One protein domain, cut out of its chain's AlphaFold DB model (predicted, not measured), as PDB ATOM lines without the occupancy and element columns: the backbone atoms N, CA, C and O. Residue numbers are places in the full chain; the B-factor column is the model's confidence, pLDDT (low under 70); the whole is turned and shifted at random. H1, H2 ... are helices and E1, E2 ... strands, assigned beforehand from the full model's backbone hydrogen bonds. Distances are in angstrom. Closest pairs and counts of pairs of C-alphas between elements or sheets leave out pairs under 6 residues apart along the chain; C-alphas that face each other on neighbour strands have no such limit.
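Overview. This is residues 268 to 295 and 545 to 692 of the 820 residues of an uncharacterized protein of Ornithinimicrobium sp. H23M54 (UniProt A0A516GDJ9). A twisted sheet of five strands forms the core, with the long helix H3 lying along one face and H1 and H2 over the other. Short H4 packs near the last residues of H3, while short H5 lies far from the sheet, beyond the face with H1 and H2, after a long stretch without named elements. The 176 printed residues hold, along the chain, H1 E1 E2 H2 E3 H3 H4 E4 E5 H5; the sheet order is E1 E2 E3 E4 E5, mixed. The class is mixed, helices and strands, with 73 residues, under half, in named elements. The whole is compact, with a radius of gyration of the C-alphas of 15.7 A, and spans 43 by 35 by 29 A.

Arrangement. Begin at the sheet, twisted, its C-alphas up to 4.2 A off the best plane. Edge strand E1, residues 282 to 286, is parallel to E2, residues 555 to 560, with N 556 and O 283 3.0 A apart. E2 is parallel to E3, residues 591 to 596: look at N 594 and O 557, 2.8 A. E3 is parallel to E4, residues 643 to 645, with N 645 and O 595 at 2.9 A. E4 and E5, residues 651 to 654, form an antiparallel hairpin, with N 652 and O 644 at 2.9 A. H3, residues 606 to 626, is on the sheet at a height of 7.9 A and runs along the strands, at 9 degrees to E2 on the local plane; the closest C-alphas of the two are those of Ile 556 and Ala 613, 6.5 A. On the opposite face, H2, residues 573 to 584, has a height of 10.1 A; its closest C-alphas to E3 are those of Ser 574 and Ile 593, 7.0 A. H1, residues 268 to 275, on the same face as H2, lies over E1; C-alphas 269 and 283, their closest, are 6.3 A apart. H1 and H2 are apart. E2, H2, E3 make a strand-helix-strand unit, two parallel neighbour strands with a helix between, its crossover right-handed; E3, H3, H4, E4 make another, left-handed. H4, residues 632 to 635, touches H3 at residues 620 to 624 alone, closest at C-alphas 623 and 635, 5.4 A. H5, residues 681 to 684, is not on the sheet. Every O i to N i+4 pair is within hydrogen-bond range in H1, H2 and H3; H4 and H5 are too short for one, and their O i to N i+3 pairs within range are 1 of 1 and 0 of 1.

Along the chain. Find C-alpha 606 at (28.154, 16.208, 27.182); from there H3 runs 30.1 A to C-alpha 626 at (50.611, 10.676, 7.901). E2 and E3 measure 16.5 A and 16.7 A, H2 16.1 A, E1 13.1 A and H1 10.2 A. H5 ends at C-alpha 684, (28.923, 47.615, 28.250).

Size, cuts and confidence. The C-alphas of Ala 626 and Ala 685, the two farthest apart, are 49.0 A from each other. Residues 296 to 544 are not printed, and C-alphas 295 and 545 are 11.7 A apart across the cut. The links E2 to H2 and E5 to H5 are long. Mean pLDDT of the printed part is 96.3, and no printed residue is under 70.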
ATOM      1  N   GLN A 268      43.722  26.237  31.676       98.00
ATOM      2  CA  GLN A 268      45.040  25.608  31.769       98.00
ATOM      3  C   GLN A 268      45.586  25.211  30.397       98.00
ATOM      4  O   GLN A 268      46.755  25.444  30.117       98.00
ATOM      5  N   GLN A 269      44.748  24.672  29.515       98.06
ATOM      6  CA  GLN A 269      45.176  24.210  28.197       98.06
ATOM      7  C   GLN A 269      45.685  25.354  27.311       98.06
ATOM      8  O   GLN A 269      46.757  25.225  26.723       98.06
ATOM      9  N   TYR A 270      44.980  26.488  27.263       97.56
ATOM     10  CA  TYR A 270      45.412  27.657  26.489       97.56
ATOM     11  C   TYR A 270      46.692  28.285  27.057       97.56
ATOM     12  O   TYR A 270      47.656  28.517  26.324       97.56
ATOM     13  N   VAL A 271      46.733  28.508  28.374       97.44
ATOM     14  CA  VAL A 271      47.892  29.114  29.047       97.44
ATOM     15  C   VAL A 271      49.120  28.200  28.972       97.44
ATOM     16  O   VAL A 271      50.230  28.667  28.718       97.44
ATOM     17  N   TYR A 272      48.954  26.886  29.138       97.31
ATOM     18  CA  TYR A 272      50.073  25.947  29.069       97.31
ATOM     19  C   TYR A 272      50.552  25.722  27.638       97.31
ATOM     20  O   TYR A 272      51.758  25.641  27.445       97.31
ATOM     21  N   ALA A 273      49.674  25.687  26.632       96.38
ATOM     22  CA  ALA A 273      50.108  25.610  25.235       96.38
ATOM     23  C   ALA A 273      50.936  26.844  24.824       96.38
ATOM     24  O   ALA A 273      51.919  26.716  24.093       96.38
ATOM     25  N   GLN A 274      50.589  28.026  25.345       95.38
ATOM     26  CA  GLN A 274      51.377  29.247  25.159       95.38
ATOM     27  C   GLN A 274      52.748  29.164  25.854       95.38
ATOM     28  O   GLN A 274      53.772  29.487  25.254       95.38
ATOM     29  N   ASN A 275      52.779  28.737  27.121       95.62
ATOM     30  CA  ASN A 275      53.975  28.846  27.967       95.62
ATOM     31  C   ASN A 275      54.902  27.615  27.902       95.62
ATOM     32  O   ASN A 275      56.093  27.707  28.207       95.62
ATOM     33  N   HIS A 276      54.364  26.459  27.515       96.31
ATOM     34  CA  HIS A 276      55.018  25.151  27.477       96.31
ATOM     35  C   HIS A 276      54.650  24.424  26.165       96.31
ATOM     36  O   HIS A 276      53.916  23.436  26.190       96.31
ATOM     37  N   PRO A 277      55.149  24.888  25.002       94.12
ATOM     38  CA  PRO A 277      54.673  24.445  23.682       94.12
ATOM     39  C   PRO A 277      54.897  22.954  23.368       94.12
ATOM     40  O   PRO A 277      54.256  22.415  22.462       94.12
ATOM     41  N   ASP A 278      55.776  22.284  24.113       93.75
ATOM     42  CA  ASP A 278      56.058  20.849  23.985       93.75
ATOM     43  C   ASP A 278      55.172  19.976  24.905       93.75
ATOM     44  O   ASP A 278      55.267  18.753  24.875       93.75
ATOM     45  N   LEU A 279      54.311  20.579  25.740       97.81
ATOM     46  CA  LEU A 279      53.483  19.845  26.706       97.81
ATOM     47  C   LEU A 279      52.271  19.154  26.062       97.81
ATOM     48  O   LEU A 279      51.964  18.014  26.411       97.81
ATOM     49  N   LEU A 280      51.550  19.864  25.184       98.38
ATOM     50  CA  LEU A 280      50.269  19.439  24.607       98.38
ATOM     51  C   LEU A 280      50.293  19.589  23.086       98.38
ATOM     52  O   LEU A 280      50.622  20.657  22.580       98.38
ATOM     53  N   ASP A 281      49.896  18.540  22.372       98.44
ATOM     54  CA  ASP A 281      49.818  18.496  20.906       98.44
ATOM     55  C   ASP A 281      48.433  18.804  20.352       98.44
ATOM     56  O   ASP A 281      48.306  19.101  19.170       98.44
ATOM     57  N   ALA A 282      47.409  18.716  21.198       98.62
ATOM     58  CA  ALA A 282      46.035  19.056  20.875       98.62
ATOM     59  C   ALA A 282      45.269  19.429  22.148       98.62
ATOM     60  O   ALA A 282      45.568  18.907  23.229       98.62
ATOM     61  N   LEU A 283      44.267  20.300  22.024       98.69
ATOM     62  CA  LEU A 283      43.469  20.788  23.150       98.69
ATOM     63  C   LEU A 283      41.978  20.478  22.947       98.69
ATOM     64  O   LEU A 283      41.427  20.685  21.864       98.69
ATOM     65  N   VAL A 284      41.313  20.057  24.022       98.69
ATOM     66  CA  VAL A 284      39.849  20.010  24.135       98.69
ATOM     67  C   VAL A 284      39.437  20.804  25.384       98.69
ATOM     68  O   VAL A 284      39.095  20.225  26.424       98.69
ATOM     69  N   PRO A 285      39.544  22.145  25.345       98.38
ATOM     70  CA  PRO A 285      39.109  22.994  26.440       98.38
ATOM     71  C   PRO A 285      37.579  23.034  26.487       98.38
ATOM     72  O   PRO A 285      36.924  23.396  25.510       98.38
ATOM     73  N   GLN A 286      37.012  22.645  27.630       97.56
ATOM     74  CA  GLN A 286      35.568  22.619  27.838       97.56
ATOM     75  C   GLN A 286      35.116  23.839  28.641       97.56
ATOM     76  O   GLN A 286      35.749  24.182  29.641       97.56
ATOM     77  N   VAL A 287      34.039  24.507  28.217       96.50
ATOM     78  CA  VAL A 287      33.546  25.762  28.832       96.50
ATOM     79  C   VAL A 287      34.676  26.736  29.241       96.50
ATOM     80  O   VAL A 287      34.708  27.199  30.382       96.50
ATOM     81  N   PRO A 288      35.670  27.010  28.371       95.44
ATOM     82  CA  PRO A 288      36.875  27.701  28.807       95.44
ATOM     83  C   PRO A 288      36.673  29.207  28.937       95.44
ATOM     84  O   PRO A 288      35.824  29.800  28.271       95.44
ATOM     85  N   TYR A 289      37.554  29.819  29.720       95.50
ATOM     86  CA  TYR A 289      37.896  31.234  29.613       95.50
ATOM     87  C   TYR A 289      39.286  31.367  28.961       95.50
ATOM     88  O   TYR A 289      40.058  30.405  29.007       95.50
ATOM     89  N   PRO A 290      39.652  32.537  28.401       95.62
ATOM     90  CA  PRO A 290      41.005  32.766  27.892       95.62
ATOM     91  C   PRO A 290      42.085  32.608  28.966       95.62
ATOM     92  O   PRO A 290      43.073  31.909  28.776       95.62
ATOM     93  N   ASP A 291      41.866  33.248  30.107       95.06
ATOM     94  CA  ASP A 291      42.632  33.108  31.337       95.06
ATOM     95  C   ASP A 291      41.765  33.574  32.506       95.06
ATOM     96  O   ASP A 291      40.676  34.115  32.288       95.06
ATOM     97  N   MET A 292      42.231  33.360  33.737       84.44
ATOM     98  CA  MET A 292      41.501  33.768  34.939       84.44
ATOM     99  C   MET A 292      41.763  35.213  35.338       84.44
ATOM    100  O   MET A 292      40.855  35.916  35.780       84.44
ATOM    101  N   THR A 293      42.999  35.670  35.165       91.00
ATOM    102  CA  THR A 293      43.434  36.978  35.645       91.00
ATOM    103  C   THR A 293      42.576  38.103  35.062       91.00
ATOM    104  O   THR A 293      42.215  39.027  35.786       91.00
ATOM    105  N   THR A 294      42.148  37.993  33.800       94.25
ATOM    106  CA  THR A 294      41.241  38.954  33.164       94.25
ATOM    107  C   THR A 294      39.768  38.773  33.555       94.25
ATOM    108  O   THR A 294      39.000  39.726  33.451       94.25
ATOM    109  N   GLN A 295      39.347  37.606  34.064       91.88
ATOM    110  CA  GLN A 295      37.965  37.426  34.555       91.88
ATOM    111  C   GLN A 295      37.701  38.275  35.795       91.88
ATOM    112  O   GLN A 295      36.633  38.869  35.924       91.88
ATOM    113  N   PHE A 545      46.599  34.775  28.680       96.56
ATOM    114  CA  PHE A 545      46.599  34.168  27.355       96.56
ATOM    115  C   PHE A 545      46.524  35.274  26.304       96.56
ATOM    116  O   PHE A 545      45.529  35.990  26.222       96.56
ATOM    117  N   ARG A 546      47.579  35.433  25.507       93.56
ATOM    118  CA  ARG A 546      47.723  36.504  24.507       93.56
ATOM    119  C   ARG A 546      47.394  36.044  23.090       93.56
ATOM    120  O   ARG A 546      47.603  36.804  22.154       93.56
ATOM    121  N   GLY A 547      46.928  34.802  22.934       94.12
ATOM    122  CA  GLY A 547      46.620  34.224  21.627       94.12
ATOM    123  C   GLY A 547      47.838  34.077  20.717       94.12
ATOM    124  O   GLY A 547      47.711  34.149  19.503       94.12
ATOM    125  N   SER A 548      49.025  33.900  21.301       89.69
ATOM    126  CA  SER A 548      50.254  33.635  20.557       89.69
ATOM    127  C   SER A 548      50.756  32.246  20.920       89.69
ATOM    128  O   SER A 548      51.491  32.071  21.893       89.69
ATOM    129  N   LEU A 549      50.313  31.240  20.168       93.25
ATOM    130  CA  LEU A 549      50.784  29.874  20.351       93.25
ATOM    131  C   LEU A 549      52.129  29.710  19.623       93.25
ATOM    132  O   LEU A 549      52.189  29.903  18.409       93.25
ATOM    133  N   PRO A 550      53.230  29.329  20.309       92.56
ATOM    134  CA  PRO A 550      54.518  29.111  19.641       92.56
ATOM    135  C   PRO A 550      54.480  27.980  18.605       92.56
ATOM    136  O   PRO A 550      55.347  27.900  17.732       92.56
ATOM    137  N   ARG A 551      53.487  27.095  18.729       92.38
ATOM    138  CA  ARG A 551      53.193  25.996  17.823       92.38
ATOM    139  C   ARG A 551      51.691  25.948  17.575       92.38
ATOM    140  O   ARG A 551      50.913  25.871  18.519       92.38
ATOM    141  N   GLU A 552      51.314  25.963  16.305       92.50
ATOM    142  CA  GLU A 552      49.935  25.746  15.878       92.50
ATOM    143  C   GLU A 552      49.541  24.288  16.149       92.50
ATOM    144  O   GLU A 552      50.285  23.365  15.798       92.50
ATOM    145  N   ILE A 553      48.397  24.079  16.802       96.81
ATOM    146  CA  ILE A 553      47.905  22.760  17.217       96.81
ATOM    147  C   ILE A 553      46.386  22.654  17.027       96.81
ATOM    148  O   ILE A 553      45.697  23.672  17.099       96.81
ATOM    149  N   PRO A 554      45.842  21.442  16.811       98.62
ATOM    150  CA  PRO A 554      44.405  21.181  16.865       98.62
ATOM    151  C   PRO A 554      43.750  21.611  18.186       98.62
ATOM    152  O   PRO A 554      44.166  21.178  19.263       98.62
ATOM    153  N   ILE A 555      42.690  22.418  18.114       98.75
ATOM    154  CA  ILE A 555      41.918  22.897  19.266       98.75
ATOM    155  C   ILE A 555      40.422  22.770  18.972       98.75
ATOM    156  O   ILE A 555      39.909  23.373  18.028       98.75
ATOM    157  N   ILE A 556      39.707  22.031  19.822       98.81
ATOM    158  CA  ILE A 556      38.237  21.997  19.827       98.81
ATOM    159  C   ILE A 556      37.742  22.642  21.121       98.81
ATOM    160  O   ILE A 556      37.699  21.998  22.168       98.81
ATOM    161  N   ASP A 557      37.367  23.917  21.032       98.69
ATOM    162  CA  ASP A 557      36.720  24.658  22.114       98.69
ATOM    163  C   ASP A 557      35.259  24.213  22.208       98.69
ATOM    164  O   ASP A 557      34.451  24.518  21.329       98.69
ATOM    165  N   ALA A 558      34.940  23.415  23.225       98.00
ATOM    166  CA  ALA A 558      33.667  22.712  23.324       98.00
ATOM    167  C   ALA A 558      32.856  23.206  24.521       98.00
ATOM    168  O   ALA A 558      33.344  23.215  25.650       98.00
ATOM    169  N   ARG A 559      31.583  23.555  24.326       96.12
ATOM    170  CA  ARG A 559      30.731  23.925  25.461       96.12
ATOM    171  C   ARG A 559      29.252  23.576  25.303       96.12
ATOM    172  O   ARG A 559      28.697  23.779  24.221       96.12
ATOM    173  N   PRO A 560      28.586  23.105  26.375       96.94
ATOM    174  CA  PRO A 560      27.158  23.322  26.523       96.94
ATOM    175  C   PRO A 560      26.859  24.825  26.608       96.94
ATOM    176  O   PRO A 560      27.653  25.609  27.127       96.94
ATOM    177  N   TYR A 561      25.702  25.221  26.102       97.62
ATOM    178  CA  TYR A 561      25.167  26.564  26.253       97.62
ATOM    179  C   TYR A 561      24.373  26.654  27.559       97.62
ATOM    180  O   TYR A 561      23.420  25.895  27.741       97.62
ATOM    181  N   LEU A 562      24.778  27.556  28.458       97.00
ATOM    182  CA  LEU A 562      24.277  27.625  29.839       97.00
ATOM    183  C   LEU A 562      23.729  29.011  30.240       97.00
ATOM    184  O   LEU A 562      23.385  29.227  31.399       97.00
ATOM    185  N   GLU A 563      23.590  29.942  29.291       96.38
ATOM    186  CA  GLU A 563      23.120  31.313  29.564       96.38
ATOM    187  C   GLU A 563      21.734  31.344  30.230       96.38
ATOM    188  O   GLU A 563      21.478  32.164  31.107       96.38
ATOM    189  N   HIS A 564      20.816  30.447  29.848       95.12
ATOM    190  CA  HIS A 564      19.444  30.414  30.387       95.12
ATOM    191  C   HIS A 564      19.335  29.826  31.795       95.12
ATOM    192  O   HIS A 564      18.261  29.907  32.391       95.12
ATOM    193  N   VAL A 565      20.414  29.235  32.316       95.38
ATOM    194  CA  VAL A 565      20.519  28.795  33.715       95.38
ATOM    195  C   VAL A 565      21.477  29.667  34.528       95.38
ATOM    196  O   VAL A 565      21.778  29.327  35.666       95.38
ATOM    197  N   LEU A 566      21.915  30.805  33.968       96.94
ATOM    198  CA  LEU A 566      22.749  31.808  34.640       96.94
ATOM    199  C   LEU A 566      24.054  31.239  35.221       96.94
ATOM    200  O   LEU A 566      24.537  31.687  36.262       96.94
ATOM    201  N   ASP A 567      24.616  30.239  34.547       95.00
ATOM    202  CA  ASP A 567      25.883  29.634  34.938       95.00
ATOM    203  C   ASP A 567      27.056  30.607  34.720       95.00
ATOM    204  O   ASP A 567      27.035  31.441  33.818       95.00
ATOM    205  N   MET A 568      28.119  30.478  35.520       93.50
ATOM    206  CA  MET A 568      29.293  31.355  35.424       93.50
ATOM    207  C   MET A 568      29.996  31.306  34.058       93.50
ATOM    208  O   MET A 568      30.705  32.253  33.698       93.50
ATOM    209  N   HIS A 569      29.860  30.206  33.309       95.50
ATOM    210  CA  HIS A 569      30.552  29.972  32.045       95.50
ATOM    211  C   HIS A 569      29.857  30.666  30.867       95.50
ATOM    212  O   HIS A 569      29.474  30.008  29.894       95.50
ATOM    213  N   ASN A 570      29.763  31.999  30.898       93.00
ATOM    214  CA  ASN A 570      29.236  32.775  29.772       93.00
ATOM    215  C   ASN A 570      29.936  32.453  28.443       93.00
ATOM    216  O   ASN A 570      31.120  32.109  28.358       93.00
ATOM    217  N   SER A 571      29.148  32.539  27.381       95.25
ATOM    218  CA  SER A 571      29.397  31.962  26.061       95.25
ATOM    219  C   SER A 571      30.318  32.809  25.198       95.25
ATOM    220  O   SER A 571      30.994  32.272  24.320       95.25
ATOM    221  N   HIS A 572      30.419  34.113  25.472       96.19
ATOM    222  CA  HIS A 572      31.301  34.998  24.711       96.19
ATOM    223  C   HIS A 572      32.792  34.645  24.884       96.19
ATOM    224  O   HIS A 572      33.611  35.027  24.051       96.19
ATOM    225  N   GLN A 573      33.158  33.879  25.917       97.19
ATOM    226  CA  GLN A 573      34.550  33.552  26.247       97.19
ATOM    227  C   GLN A 573      35.273  32.769  25.148       97.19
ATOM    228  O   GLN A 573      36.436  33.059  24.868       97.19
ATOM    229  N   SER A 574      34.597  31.843  24.458       97.75
ATOM    230  CA  SER A 574      35.190  31.133  23.311       97.75
ATOM    231  C   SER A 574      35.562  32.113  22.181       97.75
ATOM    232  O   SER A 574      36.572  31.943  21.496       97.75
ATOM    233  N   PHE A 575      34.796  33.197  22.029       98.25
ATOM    234  CA  PHE A 575      35.063  34.256  21.053       98.25
ATOM    235  C   PHE A 575      36.096  35.268  21.548       98.25
ATOM    236  O   PHE A 575      36.864  35.778  20.737       98.25
ATOM    237  N   ALA A 576      36.197  35.493  22.859       98.12
ATOM    238  CA  ALA A 576      37.312  36.225  23.449       98.12
ATOM    239  C   ALA A 576      38.645  35.505  23.178       98.12
ATOM    240  O   ALA A 576      39.604  36.143  22.746       98.12
ATOM    241  N   VAL A 577      38.701  34.174  23.340       98.19
ATOM    242  CA  VAL A 577      39.874  33.362  22.960       98.19
ATOM    243  C   VAL A 577      40.191  33.540  21.477       98.19
ATOM    244  O   VAL A 577      41.333  33.837  21.127       98.19
ATOM    245  N   ARG A 578      39.187  33.386  20.605       98.31
ATOM    246  CA  ARG A 578      39.373  33.521  19.156       98.31
ATOM    247  C   ARG A 578      39.868  34.908  18.761       98.31
ATOM    248  O   ARG A 578      40.787  35.010  17.953       98.31
ATOM    249  N   GLN A 579      39.307  35.967  19.342       98.19
ATOM    250  CA  GLN A 579      39.764  37.330  19.087       98.19
ATOM    251  C   GLN A 579      41.219  37.514  19.522       98.19
ATOM    252  O   GLN A 579      42.004  38.099  18.785       98.19
ATOM    253  N   ARG A 580      41.620  36.946  20.664       97.81
ATOM    254  CA  ARG A 580      43.019  36.997  21.101       97.81
ATOM    255  C   ARG A 580      43.953  36.232  20.162       97.81
ATOM    256  O   ARG A 580      45.048  36.719  19.919       97.81
ATOM    257  N   LEU A 581      43.547  35.082  19.612       97.94
ATOM    258  CA  LEU A 581      44.319  34.376  18.572       97.94
ATOM    259  C   LEU A 581      44.493  35.257  17.321       97.94
ATOM    260  O   LEU A 581      45.615  35.482  16.862       97.94
ATOM    261  N   LEU A 582      43.401  35.854  16.836       97.19
ATOM    262  CA  LEU A 582      43.437  36.788  15.709       97.19
ATOM    263  C   LEU A 582      44.377  37.976  15.969       97.19
ATOM    264  O   LEU A 582      45.149  38.350  15.087       97.19
ATOM    265  N   ASP A 583      44.351  38.540  17.176       94.81
ATOM    266  CA  ASP A 583      45.197  39.672  17.555       94.81
ATOM    267  C   ASP A 583      46.671  39.267  17.752       94.81
ATOM    268  O   ASP A 583      47.580  40.022  17.395       94.81
ATOM    269  N   GLY A 584      46.916  38.085  18.326       93.62
ATOM    270  CA  GLY A 584      48.230  37.617  18.771       93.62
ATOM    271  C   GLY A 584      49.064  36.916  17.698       93.62
ATOM    272  O   GLY A 584      50.280  37.123  17.644       93.62
ATOM    273  N   GLN A 585      48.439  36.109  16.836       94.06
ATOM    274  CA  GLN A 585      49.120  35.378  15.757       94.06
ATOM    275  C   GLN A 585      48.611  35.714  14.346       94.06
ATOM    276  O   GLN A 585      49.328  35.466  13.378       94.06
ATOM    277  N   GLY A 586      47.455  36.378  14.217       95.19
ATOM    278  CA  GLY A 586      46.922  36.862  12.934       95.19
ATOM    279  C   GLY A 586      45.884  35.951  12.272       95.19
ATOM    280  O   GLY A 586      45.325  36.322  11.238       95.19
ATOM    281  N   ASP A 587      45.616  34.794  12.865       94.44
ATOM    282  CA  ASP A 587      44.635  33.799  12.440       94.44
ATOM    283  C   ASP A 587      44.084  33.061  13.672       94.44
ATOM    284  O   ASP A 587      44.495  33.310  14.805       94.44
ATOM    285  N   HIS A 588      43.119  32.175  13.451       95.19
ATOM    286  CA  HIS A 588      42.663  31.209  14.451       95.19
ATOM    287  C   HIS A 588      42.827  29.786  13.904       95.19
ATOM    288  O   HIS A 588      42.021  28.894  14.201       95.19
ATOM    289  N   ASP A 589      43.827  29.593  13.039       91.38
ATOM    290  CA  ASP A 589      44.050  28.322  12.369       91.38
ATOM    291  C   ASP A 589      44.321  27.247  13.438       91.38
ATOM    292  O   ASP A 589      44.998  27.468  14.445       91.38
ATOM    293  N   GLY A 590      43.650  26.103  13.294       93.38
ATOM    294  CA  GLY A 590      43.621  25.043  14.304       93.38
ATOM    295  C   GLY A 590      42.537  25.158  15.382       93.38
ATOM    296  O   GLY A 590      42.219  24.132  15.977       93.38
ATOM    297  N   GLN A 591      41.897  26.316  15.596       98.25
ATOM    298  CA  GLN A 591      40.789  26.447  16.555       98.25
ATOM    299  C   GLN A 591      39.411  26.350  15.892       98.25
ATOM    300  O   GLN A 591      39.039  27.191  15.071       98.25
ATOM    301  N   VAL A 592      38.596  25.402  16.361       98.69
ATOM    302  CA  VAL A 592      37.159  25.323  16.056       98.69
ATOM    303  C   VAL A 592      36.313  25.435  17.325       98.69
ATOM    304  O   VAL A 592      36.689  24.913  18.373       98.69
ATOM    305  N   ILE A 593      35.172  26.121  17.227       98.81
ATOM    306  CA  ILE A 593      34.237  26.363  18.334       98.81
ATOM    307  C   ILE A 593      32.986  25.507  18.149       98.81
ATOM    308  O   ILE A 593      32.316  25.559  17.109       98.81
ATOM    309  N   TRP A 594      32.687  24.714  19.173       98.69
ATOM    310  CA  TRP A 594      31.642  23.701  19.213       98.69
ATOM    311  C   TRP A 594      30.657  23.999  20.342       98.69
ATOM    312  O   TRP A 594      31.003  23.894  21.518       98.69
ATOM    313  N   PHE A 595      29.412  24.331  19.995       98.50
ATOM    314  CA  PHE A 595      28.350  24.564  20.983       98.50
ATOM    315  C   PHE A 595      27.316  23.440  20.981       98.50
ATOM    316  O   PHE A 595      26.944  22.911  19.932       98.50
ATOM    317  N   MET A 596      26.802  23.117  22.161       97.56
ATOM    318  CA  MET A 596      25.716  22.166  22.363       97.56
ATOM    319  C   MET A 596      24.584  22.849  23.127       97.56
ATOM    320  O   MET A 596      24.813  23.424  24.185       97.56
ATOM    321  N   GLY A 597      23.357  22.802  22.606       97.94
ATOM    322  CA  GLY A 597      22.189  23.233  23.380       97.94
ATOM    323  C   GLY A 597      21.986  22.366  24.622       97.94
ATOM    324  O   GLY A 597      22.421  21.222  24.657       97.94
ATOM    325  N   THR A 598      21.297  22.888  25.629       97.62
ATOM    326  CA  THR A 598      20.938  22.129  26.837       97.62
ATOM    327  C   THR A 598      19.454  22.292  27.148       97.62
ATOM    328  O   THR A 598      18.763  23.125  26.551       97.62
ATOM    329  N   ASP A 599      18.931  21.435  28.022       95.44
ATOM    330  CA  ASP A 599      17.552  21.531  28.489       95.44
ATOM    331  C   ASP A 599      17.363  22.650  29.535       95.44
ATOM    332  O   ASP A 599      18.268  23.432  29.822       95.44
ATOM    333  N   ALA A 600      16.165  22.755  30.115       92.38
ATOM    334  CA  ALA A 600      15.842  23.808  31.082       92.38
ATOM    335  C   ALA A 600      16.665  23.759  32.386       92.38
ATOM    336  O   ALA A 600      16.662  24.746  33.117       92.38
ATOM    337  N   ASN A 601      17.332  22.641  32.684       91.62
ATOM    338  CA  ASN A 601      18.208  22.489  33.846       91.62
ATOM    339  C   ASN A 601      19.691  22.653  33.482       91.62
ATOM    340  O   ASN A 601      20.536  22.578  34.367       91.62
ATOM    341  N   GLY A 602      20.010  22.878  32.203       94.19
ATOM    342  CA  GLY A 602      21.389  22.941  31.728       94.19
ATOM    343  C   GLY A 602      21.993  21.573  31.404       94.19
ATOM    344  O   GLY A 602      23.202  21.490  31.221       94.19
ATOM    345  N   ASP A 603      21.179  20.515  31.300       93.94
ATOM    346  CA  ASP A 603      21.654  19.160  31.005       93.94
ATOM    347  C   ASP A 603      21.660  18.865  29.490       93.94
ATOM    348  O   ASP A 603      20.763  19.286  28.744       93.94
ATOM    349  N   GLY A 604      22.642  18.084  29.030       90.88
ATOM    350  CA  GLY A 604      22.755  17.588  27.658       90.88
ATOM    351  C   GLY A 604      23.520  16.255  27.552       90.88
ATOM    352  O   GLY A 604      23.714  15.547  28.539       90.88
ATOM    353  N   PRO A 605      23.906  15.834  26.335       92.19
ATOM    354  CA  PRO A 605      24.758  14.663  26.111       92.19
ATOM    355  C   PRO A 605      26.258  15.037  26.095       92.19
ATOM    356  O   PRO A 605      26.964  14.779  25.115       92.19
ATOM    357  N   GLU A 606      26.777  15.672  27.158       90.75
ATOM    358  CA  GLU A 606      28.154  16.208  27.182       90.75
ATOM    359  C   GLU A 606      29.213  15.113  27.011       90.75
ATOM    360  O   GLU A 606      30.258  15.349  26.399       90.75
ATOM    361  N   ALA A 607      28.973  13.915  27.550       89.00
ATOM    362  CA  ALA A 607      29.920  12.805  27.461       89.00
ATOM    363  C   ALA A 607      30.110  12.364  26.002       89.00
ATOM    364  O   ALA A 607      31.240  12.281  25.518       89.00
ATOM    365  N   GLU A 608      29.016  12.151  25.271       91.81
ATOM    366  CA  GLU A 608      29.025  11.838  23.844       91.81
ATOM    367  C   GLU A 608      29.616  12.984  23.016       91.81
ATOM    368  O   GLU A 608      30.358  12.738  22.061       91.81
ATOM    369  N   PHE A 609      29.326  14.234  23.381       94.88
ATOM    370  CA  PHE A 609      29.893  15.414  22.730       94.88
ATOM    371  C   PHE A 609      31.419  15.481  22.900       94.88
ATOM    372  O   PHE A 609      32.156  15.712  21.940       94.88
ATOM    373  N   THR A 610      31.909  15.170  24.099       95.12
ATOM    374  CA  THR A 610      33.342  15.114  24.418       95.12
ATOM    375  C   THR A 610      34.028  13.937  23.730       95.12
ATOM    376  O   THR A 610      35.151  14.071  23.236       95.12
ATOM    377  N   HIS A 611      33.355  12.786  23.633       94.44
ATOM    378  CA  HIS A 611      33.852  11.663  22.843       94.44
ATOM    379  C   HIS A 611      34.051  12.059  21.376       94.44
ATOM    380  O   HIS A 611      35.134  11.827  20.843       94.44
ATOM    381  N   GLN A 612      33.074  12.732  20.759       96.44
ATOM    382  CA  GLN A 612      33.199  13.219  19.382       96.44
ATOM    383  C   GLN A 612      34.376  14.183  19.200       96.44
ATOM    384  O   GLN A 612      35.086  14.082  18.200       96.44
ATOM    385  N   ALA A 613      34.609  15.095  20.151       98.06
ATOM    386  CA  ALA A 613      35.740  16.019  20.090       98.06
ATOM    387  C   ALA A 613      37.081  15.265  20.115       98.06
ATOM    388  O   ALA A 613      37.914  15.440  19.231       98.06
ATOM    389  N   LEU A 614      37.268  14.351  21.067       97.94
ATOM    390  CA  LEU A 614      38.498  13.560  21.187       97.94
ATOM    391  C   LEU A 614      38.723  12.607  19.998       97.94
ATOM    392  O   LEU A 614      39.862  12.444  19.570       97.94
ATOM    393  N   ASP A 615      37.663  12.013  19.440       97.50
ATOM    394  CA  ASP A 615      37.758  11.192  18.221       97.50
ATOM    395  C   ASP A 615      38.144  12.050  17.004       97.50
ATOM    396  O   ASP A 615      38.926  11.626  16.155       97.50
ATOM    397  N   THR A 616      37.643  13.288  16.944       98.62
ATOM    398  CA  THR A 616      38.018  14.258  15.906       98.62
ATOM    399  C   THR A 616      39.483  14.678  16.051       98.62
ATOM    400  O   THR A 616      40.190  14.753  15.049       98.62
ATOM    401  N   ILE A 617      39.970  14.898  17.279       98.62
ATOM    402  CA  ILE A 617      41.395  15.148  17.546       98.62
ATOM    403  C   ILE A 617      42.256  13.956  17.117       98.62
ATOM    404  O   ILE A 617      43.290  14.166  16.490       98.62
ATOM    405  N   ASP A 618      41.846  12.718  17.410       97.94
ATOM    406  CA  ASP A 618      42.585  11.525  16.977       97.94
ATOM    407  C   ASP A 618      42.736  11.465  15.449       97.94
ATOM    408  O   ASP A 618      43.846  11.290  14.944       97.94
ATOM    409  N   GLU A 619      41.650  11.689  14.700       98.44
ATOM    410  CA  GLU A 619      41.701  11.735  13.232       98.44
ATOM    411  C   GLU A 619      42.600  12.878  12.729       98.44
ATOM    412  O   GLU A 619      43.385  12.696  11.796       98.44
ATOM    413  N   TRP A 620      42.537  14.045  13.374       98.56
ATOM    414  CA  TRP A 620      43.354  15.205  13.018       98.56
ATOM    415  C   TRP A 620      44.849  14.946  13.227       98.56
ATOM    416  O   TRP A 620      45.661  15.180  12.327       98.56
ATOM    417  N   MET A 621      45.218  14.382  14.378       98.44
ATOM    418  CA  MET A 621      46.599  14.003  14.678       98.44
ATOM    419  C   MET A 621      47.092  12.887  13.754       98.44
ATOM    420  O   MET A 621      48.235  12.931  13.297       98.44
ATOM    421  N   ALA A 622      46.234  11.924  13.404       98.25
ATOM    422  CA  ALA A 622      46.570  10.881  12.439       98.25
ATOM    423  C   ALA A 622      46.874  11.454  11.042       98.25
ATOM    424  O   ALA A 622      47.813  10.996  10.386       98.25
ATOM    425  N   ASN A 623      46.134  12.477  10.598       98.50
ATOM    426  CA  ASN A 623      46.400  13.166   9.331       98.50
ATOM    427  C   ASN A 623      47.758  13.888   9.351       98.50
ATOM    428  O   ASN A 623      48.544  13.729   8.413       98.50
ATOM    429  N   LEU A 624      48.070  14.609  10.435       97.94
ATOM    430  CA  LEU A 624      49.362  15.287  10.623       97.94
ATOM    431  C   LEU A 624      50.535  14.297  10.677       97.94
ATOM    432  O   LEU A 624      51.586  14.535  10.084       97.94
ATOM    433  N   ALA A 625      50.355  13.156  11.343       97.56
ATOM    434  CA  ALA A 625      51.367  12.106  11.400       97.56
ATOM    435  C   ALA A 625      51.596  11.441  10.030       97.56
ATOM    436  O   ALA A 625      52.727  11.082   9.688       97.56
ATOM    437  N   ALA A 626      50.535  11.275   9.231       98.19
ATOM    438  CA  ALA A 626      50.611  10.676   7.901       98.19
ATOM    439  C   ALA A 626      51.308  11.587   6.876       98.19
ATOM    440  O   ALA A 626      52.030  11.083   6.008       98.19
ATOM    441  N   ASP A 627      51.116  12.905   6.977       97.69
ATOM    442  CA  ASP A 627      51.808  13.901   6.159       97.69
ATOM    443  C   ASP A 627      52.200  15.143   6.987       97.69
ATOM    444  O   ASP A 627      51.454  16.121   7.044       97.69
ATOM    445  N   PRO A 628      53.419  15.154   7.563       94.38
ATOM    446  CA  PRO A 628      53.918  16.280   8.356       94.38
ATOM    447  C   PRO A 628      54.152  17.578   7.566       94.38
ATOM    448  O   PRO A 628      54.667  18.542   8.130       94.38
ATOM    449  N   SER A 629      53.891  17.596   6.252       96.25
ATOM    450  CA  SER A 629      53.975  18.815   5.440       96.25
ATOM    451  C   SER A 629      52.677  19.621   5.402       96.25
ATOM    452  O   SER A 629      52.719  20.767   4.951       96.25
ATOM    453  N   LEU A 630      51.567  19.043   5.873       97.25
ATOM    454  CA  LEU A 630      50.283  19.725   6.000       97.25
ATOM    455  C   LEU A 630      50.337  20.776   7.111       97.25
ATOM    456  O   LEU A 630      50.952  20.557   8.158       97.25
ATOM    457  N   THR A 631      49.646  21.895   6.907       96.50
ATOM    458  CA  THR A 631      49.281  22.772   8.028       96.50
ATOM    459  C   THR A 631      48.218  22.108   8.904       96.50
ATOM    460  O   THR A 631      47.569  21.140   8.492       96.50
ATOM    461  N   VAL A 632      47.995  22.642  10.109       96.25
ATOM    462  CA  VAL A 632      46.928  22.147  10.989       96.25
ATOM    463  C   VAL A 632      45.575  22.265  10.285       96.25
ATOM    464  O   VAL A 632      44.849  21.278  10.201       96.25
ATOM    465  N   THR A 633      45.281  23.402   9.654       96.25
ATOM    466  CA  THR A 633      44.068  23.583   8.838       96.25
ATOM    467  C   THR A 633      43.956  22.586   7.677       96.25
ATOM    468  O   THR A 633      42.878  22.049   7.431       96.25
ATOM    469  N   GLU A 634      45.042  22.290   6.955       97.62
ATOM    470  CA  GLU A 634      45.012  21.331   5.835       97.62
ATOM    471  C   GLU A 634      44.793  19.880   6.291       97.62
ATOM    472  O   GLU A 634      44.213  19.083   5.550       97.62
ATOM    473  N   ALA A 635      45.243  19.538   7.498       98.19
ATOM    474  CA  ALA A 635      45.063  18.219   8.097       98.19
ATOM    475  C   ALA A 635      43.698  18.031   8.788       98.19
ATOM    476  O   ALA A 635      43.397  16.921   9.239       98.19
ATOM    477  N   ALA A 636      42.879  19.083   8.882       98.12
ATOM    478  CA  ALA A 636      41.617  19.063   9.610       98.12
ATOM    479  C   ALA A 636      40.627  18.028   9.028       98.12
ATOM    480  O   ALA A 636      40.312  18.071   7.831       98.12
ATOM    481  N   PRO A 637      40.108  17.086   9.840       98.12
ATOM    482  CA  PRO A 637      39.071  16.157   9.405       98.12
ATOM    483  C   PRO A 637      37.727  16.867   9.203       98.12
ATOM    484  O   PRO A 637      37.509  17.989   9.648       98.12
ATOM    485  N   ALA A 638      36.762  16.192   8.571       96.19
ATOM    486  CA  ALA A 638      35.490  16.816   8.184       96.19
ATOM    487  C   ALA A 638      34.652  17.360   9.362       96.19
ATOM    488  O   ALA A 638      33.835  18.261   9.159       96.19
ATOM    489  N   LEU A 639      34.814  16.795  10.565       96.69
ATOM    490  CA  LEU A 639      34.161  17.289  11.780       96.69
ATOM    491  C   LEU A 639      34.918  18.441  12.449       96.69
ATOM    492  O   LEU A 639      34.283  19.183  13.192       96.69
ATOM    493  N   ALA A 640      36.210  18.634  12.159       97.94
ATOM    494  CA  ALA A 640      37.009  19.753  12.657       97.94
ATOM    495  C   ALA A 640      36.650  21.049  11.915       97.94
ATOM    496  O   ALA A 640      37.429  21.614  11.152       97.94
ATOM    497  N   ALA A 641      35.423  21.504  12.140       98.00
ATOM    498  CA  ALA A 641      34.888  22.774  11.691       98.00
ATOM    499  C   ALA A 641      34.030  23.372  12.808       98.00
ATOM    500  O   ALA A 641      33.479  22.637  13.634       98.00
ATOM    501  N   ASP A 642      33.889  24.695  12.800       98.62
ATOM    502  CA  ASP A 642      32.934  25.392  13.656       98.62
ATOM    503  C   ASP A 642      31.544  24.777  13.508       98.62
ATOM    504  O   ASP A 642      31.083  24.526  12.387       98.62
ATOM    505  N   ARG A 643      30.877  24.503  14.631       98.44
ATOM    506  CA  ARG A 643      29.570  23.845  14.608       98.44
ATOM    507  C   ARG A 643      28.758  24.090  15.861       98.44
ATOM    508  O   ARG A 643      29.277  24.423  16.924       98.44
ATOM    509  N   CYS A 644      27.473  23.803  15.736       98.56
ATOM    510  CA  CYS A 644      26.586  23.725  16.873       98.56
ATOM    511  C   CYS A 644      25.528  22.631  16.709       98.56
ATOM    512  O   CYS A 644      25.115  22.295  15.591       98.56
ATOM    513  N   VAL A 645      25.096  22.072  17.835       98.25
ATOM    514  CA  VAL A 645      24.104  20.993  17.905       98.25
ATOM    515  C   VAL A 645      22.973  21.343  18.878       98.25
ATOM    516  O   VAL A 645      23.136  22.185  19.761       98.25
ATOM    517  N   THR A 646      21.814  20.713  18.712       96.44
ATOM    518  CA  THR A 646      20.681  20.823  19.643       96.44
ATOM    519  C   THR A 646      20.980  20.114  20.969       96.44
ATOM    520  O   THR A 646      21.971  19.394  21.088       96.44
ATOM    521  N   SER A 647      20.081  20.248  21.950       94.56
ATOM    522  CA  SER A 647      20.129  19.490  23.211       94.56
ATOM    523  C   SER A 647      20.019  17.974  23.042       94.56
ATOM    524  O   SER A 647      20.418  17.230  23.927       94.56
ATOM    525  N   ASP A 648      19.511  17.505  21.900       91.19
ATOM    526  CA  ASP A 648      19.450  16.079  21.558       91.19
ATOM    527  C   ASP A 648      20.704  15.609  20.785       91.19
ATOM    528  O   ASP A 648      20.813  14.438  20.422       91.19
ATOM    529  N   GLY A 649      21.651  16.517  20.511       91.38
ATOM    530  CA  GLY A 649      22.874  16.250  19.749       91.38
ATOM    531  C   GLY A 649      22.721  16.329  18.223       91.38
ATOM    532  O   GLY A 649      23.672  16.018  17.501       91.38
ATOM    533  N   ASP A 650      21.566  16.761  17.709       94.50
ATOM    534  CA  ASP A 650      21.345  16.927  16.267       94.50
ATOM    535  C   ASP A 650      22.068  18.175  15.735       94.50
ATOM    536  O   ASP A 650      21.996  19.250  16.324       94.50
ATOM    537  N   GLU A 651      22.741  18.070  14.585       97.56
ATOM    538  CA  GLU A 651      23.472  19.201  13.994       97.56
ATOM    539  C   GLU A 651      22.530  20.321  13.527       97.56
ATOM    540  O   GLU A 651      21.668  20.108  12.673       97.56
ATOM    541  N   ILE A 652      22.740  21.530  14.061       98.12
ATOM    542  CA  ILE A 652      22.052  22.756  13.636       98.12
ATOM    543  C   ILE A 652      22.768  23.322  12.408       98.12
ATOM    544  O   ILE A 652      22.155  23.537  11.360       98.12
ATOM    545  N   ALA A 653      24.078  23.546  12.531       98.50
ATOM    546  CA  ALA A 653      24.932  24.016  11.450       98.50
ATOM    547  C   ALA A 653      26.402  23.645  11.694       98.50
ATOM    548  O   ALA A 653      26.827  23.435  12.830       98.50
ATOM    549  N   ARG A 654      27.173  23.578  10.604       98.38
ATOM    550  CA  ARG A 654      28.621  23.337  10.600       98.38
ATOM    551  C   ARG A 654      29.283  24.021   9.404       98.38
ATOM    552  O   ARG A 654      28.735  23.970   8.300       98.38
ATOM    553  N   GLY A 655      30.475  24.574   9.609       97.19
ATOM    554  CA  GLY A 655      31.336  25.145   8.570       97.19
ATOM    555  C   GLY A 655      31.599  26.640   8.738       97.19
ATOM    556  O   GLY A 655      31.248  27.245   9.749       97.19
ATOM    557  N   ASP A 656      32.209  27.240   7.720       94.31
ATOM    558  CA  ASP A 656      32.598  28.650   7.750       94.31
ATOM    559  C   ASP A 656      31.384  29.579   7.894       94.31
ATOM    560  O   ASP A 656      30.357  29.415   7.227       94.31
ATOM    561  N   GLY A 657      31.517  30.594   8.748       96.06
ATOM    562  CA  GLY A 657      30.510  31.641   8.928       96.06
ATOM    563  C   GLY A 657      29.273  31.226   9.727       96.06
ATOM    564  O   GLY A 657      28.341  32.018   9.852       96.06
ATOM    565  N   VAL A 658      29.236  30.022  10.317       98.44
ATOM    566  CA  VAL A 658      28.144  29.659  11.245       98.44
ATOM    567  C   VAL A 658      28.114  30.548  12.491       98.44
ATOM    568  O   VAL A 658      27.041  30.725  13.065       98.44
ATOM    569  N   TRP A 659      29.263  31.138  12.838       98.12
ATOM    570  CA  TRP A 659      29.466  32.098  13.925       98.12
ATOM    571  C   TRP A 659      29.623  33.560  13.459       98.12
ATOM    572  O   TRP A 659      30.035  34.412  14.242       98.12
ATOM    573  N   SER A 660      29.329  33.879  12.189       97.75
ATOM    574  CA  SER A 660      29.376  35.272  11.703       97.75
ATOM    575  C   SER A 660      28.474  36.196  12.528       97.75
ATOM    576  O   SER A 660      27.506  35.731  13.138       97.75
ATOM    577  N   GLY A 661      28.795  37.491  12.550       96.56
ATOM    578  CA  GLY A 661      28.093  38.506  13.343       96.56
ATOM    579  C   GLY A 661      28.536  38.627  14.808       96.56
ATOM    580  O   GLY A 661      27.991  39.460  15.520       96.56
ATOM    581  N   ILE A 662      29.498  37.814  15.271       96.81
ATOM    582  CA  ILE A 662      30.038  37.899  16.645       96.81
ATOM    583  C   ILE A 662      31.325  38.730  16.690       96.81
ATOM    584  O   ILE A 662      31.426  39.682  17.455       96.81
ATOM    585  N   LEU A 663      32.317  38.365  15.872       96.88
ATOM    586  CA  LEU A 663      33.609  39.067  15.766       96.88
ATOM    587  C   LEU A 663      33.694  39.964  14.520       96.88
ATOM    588  O   LEU A 663      34.733  40.556  14.235       96.88
ATOM    589  N   ASP A 664      32.613  40.035  13.747       94.88
ATOM    590  CA  ASP A 664      32.522  40.790  12.507       94.88
ATOM    591  C   ASP A 664      31.184  41.532  12.413       94.88
ATOM    592  O   ASP A 664      30.202  41.148  13.041       94.88
ATOM    593  N   ASP A 665      31.136  42.579  11.586       92.69
ATOM    594  CA  ASP A 665      29.924  43.377  11.340       92.69
ATOM    595  C   ASP A 665      28.948  42.707  10.340       92.69
ATOM    596  O   ASP A 665      28.078  43.360   9.747       92.69
ATOM    597  N   GLY A 666      29.147  41.422  10.037       94.56
ATOM    598  CA  GLY A 666      28.323  40.647   9.120       94.56
ATOM    599  C   GLY A 666      26.981  40.229   9.731       94.56
ATOM    600  O   GLY A 666      26.735  40.391  10.922       94.56
ATOM    601  N   PRO A 667      26.056  39.690   8.913       96.62
ATOM    602  CA  PRO A 667      24.828  39.109   9.437       96.62
ATOM    603  C   PRO A 667      25.128  37.866  10.281       96.62
ATOM    604  O   PRO A 667      26.003  37.072   9.929       96.62
ATOM    605  N   GLU A 668      24.329  37.663  11.327       97.94
ATOM    606  CA  GLU A 668      24.451  36.512  12.220       97.94
ATOM    607  C   GLU A 668      24.399  35.177  11.462       97.94
ATOM    608  O   GLU A 668      23.487  34.927  10.661       97.94
ATOM    609  N   GLY A 669      25.365  34.305  11.741       98.12
ATOM    610  CA  GLY A 669      25.384  32.926  11.263       98.12
ATOM    611  C   GLY A 669      24.313  32.053  11.929       98.12
ATOM    612  O   GLY A 669      23.667  32.444  12.898       98.12
ATOM    613  N   ALA A 670      24.102  30.840  11.409       98.31
ATOM    614  CA  ALA A 670      23.055  29.944  11.916       98.31
ATOM    615  C   ALA A 670      23.264  29.521  13.383       98.31
ATOM    616  O   ALA A 670      22.285  29.340  14.108       98.31
ATOM    617  N   CYS A 671      24.520  29.379  13.823       98.44
ATOM    618  CA  CYS A 671      24.820  29.093  15.219       98.44
ATOM    619  C   CYS A 671      24.685  30.352  16.081       98.44
ATOM    620  O   CYS A 671      24.028  30.277  17.113       98.44
ATOM    621  N   THR A 672      25.163  31.515  15.621       98.12
ATOM    622  CA  THR A 672      24.945  32.806  16.309       98.12
ATOM    623  C   THR A 672      23.459  33.074  16.577       98.12
ATOM    624  O   THR A 672      23.083  33.418  17.686       98.12
ATOM    625  N   GLN A 673      22.584  32.816  15.599       97.44
ATOM    626  CA  GLN A 673      21.129  32.981  15.761       97.44
ATOM    627  C   GLN A 673      20.498  32.008  16.770       97.44
ATOM    628  O   GLN A 673      19.385  32.243  17.236       97.44
ATOM    629  N   SER A 674      21.151  30.874  17.038       97.38
ATOM    630  CA  SER A 674      20.630  29.830  17.930       97.38
ATOM    631  C   SER A 674      21.106  29.998  19.374       97.38
ATOM    632  O   SER A 674      20.463  29.471  20.278       97.38
ATOM    633  N   PHE A 675      22.215  30.711  19.578       96.94
ATOM    634  CA  PHE A 675      22.897  30.870  20.860       96.94
ATOM    635  C   PHE A 675      23.208  32.352  21.074       96.94
ATOM    636  O   PHE A 675      24.219  32.854  20.584       96.94
ATOM    637  N   GLU A 676      22.305  33.046  21.768       94.19
ATOM    638  CA  GLU A 676      22.469  34.459  22.117       94.19
ATOM    639  C   GLU A 676      23.732  34.644  22.968       94.19
ATOM    640  O   GLU A 676      24.034  33.839  23.843       94.19
ATOM    641  N   LEU A 677      24.504  35.692  22.694       94.56
ATOM    642  CA  LEU A 677      25.675  36.017  23.499       94.56
ATOM    643  C   LEU A 677      25.392  37.234  24.364       94.56
ATOM    644  O   LEU A 677      24.984  38.284  23.866       94.56
ATOM    645  N   HIS A 678      25.693  37.091  25.647       96.25
ATOM    646  CA  HIS A 678      25.755  38.192  26.595       96.25
ATOM    647  C   HIS A 678      27.194  38.707  26.720       96.25
ATOM    648  O   HIS A 678      28.153  38.067  26.275       96.25
ATOM    649  N   THR A 679      27.345  39.910  27.262       95.81
ATOM    650  CA  THR A 679      28.611  40.649  27.275       95.81
ATOM    651  C   THR A 679      29.203  40.653  28.689       95.81
ATOM    652  O   THR A 679      29.134  39.659  29.397       95.81
ATOM    653  N   THR A 680      29.822  41.755  29.115       97.44
ATOM    654  CA  THR A 680      30.269  41.995  30.491       97.44
ATOM    655  C   THR A 680      30.101  43.473  30.818       97.44
ATOM    656  O   THR A 680      30.020  44.306  29.913       97.44
ATOM    657  N   SER A 681      30.165  43.837  32.099       97.88
ATOM    658  CA  SER A 681      30.135  45.234  32.560       97.88
ATOM    659  C   SER A 681      31.188  46.098  31.862       97.88
ATOM    660  O   SER A 681      30.983  47.289  31.621       97.88
ATOM    661  N   ARG A 682      32.328  45.493  31.510       97.69
ATOM    662  CA  ARG A 682      33.439  46.157  30.828       97.69
ATOM    663  C   ARG A 682      33.166  46.360  29.350       97.69
ATOM    664  O   ARG A 682      33.495  47.429  28.844       97.69
ATOM    665  N   ILE A 683      32.518  45.407  28.685       97.75
ATOM    666  CA  ILE A 683      32.065  45.565  27.297       97.75
ATOM    667  C   ILE A 683      30.937  46.605  27.224       97.75
ATOM    668  O   ILE A 683      31.009  47.511  26.397       97.75
ATOM    669  N   GLU A 684      29.977  46.587  28.157       98.00
ATOM    670  CA  GLU A 684      28.923  47.615  28.250       98.00
ATOM    671  C   GLU A 684      29.475  49.019  28.552       98.00
ATOM    672  O   GLU A 684      28.855  50.034  28.220       98.00
ATOM    673  N   ALA A 685      30.669  49.098  29.146       98.25
ATOM    674  CA  ALA A 685      31.419  50.337  29.334       98.25
ATOM    675  C   ALA A 685      32.261  50.753  28.106       98.25
ATOM    676  O   ALA A 685      32.963  51.766  28.172       98.25
ATOM    677  N   GLY A 686      32.202  50.004  27.000       96.69
ATOM    678  CA  GLY A 686      32.928  50.248  25.747       96.69
ATOM    679  C   GLY A 686      34.228  49.450  25.577       96.69
ATOM    680  O   GLY A 686      35.006  49.760  24.675       96.69
ATOM    681  N   GLY A 687      34.501  48.480  26.452       97.38
ATOM    682  CA  GLY A 687      35.674  47.607  26.394       97.38
ATOM    683  C   GLY A 687      35.601  46.550  25.284       97.38
ATOM    684  O   GLY A 687      34.519  46.249  24.781       97.38
ATOM    685  N   PRO A 688      36.747  45.969  24.885       96.81
ATOM    686  CA  PRO A 688      36.800  44.952  23.838       96.81
ATOM    687  C   PRO A 688      36.307  43.588  24.334       96.81
ATOM    688  O   PRO A 688      36.431  43.262  25.517       96.81
ATOM    689  N   ILE A 689      35.856  42.742  23.402       96.38
ATOM    690  CA  ILE A 689      35.463  41.349  23.685       96.38
ATOM    691  C   ILE A 689      36.615  40.505  24.245       96.38
ATOM    692  O   ILE A 689      36.380  39.535  24.955       96.38
ATOM    693  N   THR A 690      37.870  40.883  23.974       96.38
ATOM    694  CA  THR A 690      39.049  40.209  24.537       96.38
ATOM    695  C   THR A 690      39.081  40.278  26.060       96.38
ATOM    696  O   THR A 690      39.698  39.410  26.679       96.38
ATOM    697  N   GLY A 691      38.450  41.291  26.666       95.44
ATOM    698  CA  GLY A 691      38.366  41.466  28.116       95.44
ATOM    699  C   GLY A 691      39.713  41.670  28.814       95.44
ATOM    700  O   GLY A 691      39.775  41.583  30.032       95.44
ATOM    701  N   ASP A 692      40.799  41.927  28.080       94.69
ATOM    702  CA  ASP A 692      42.176  41.915  28.591       94.69
ATOM    703  C   ASP A 692      42.741  43.308  28.909       94.69
ATOM    704  O   ASP A 692      43.954  43.481  29.029       94.69
TER     705      ASP A 692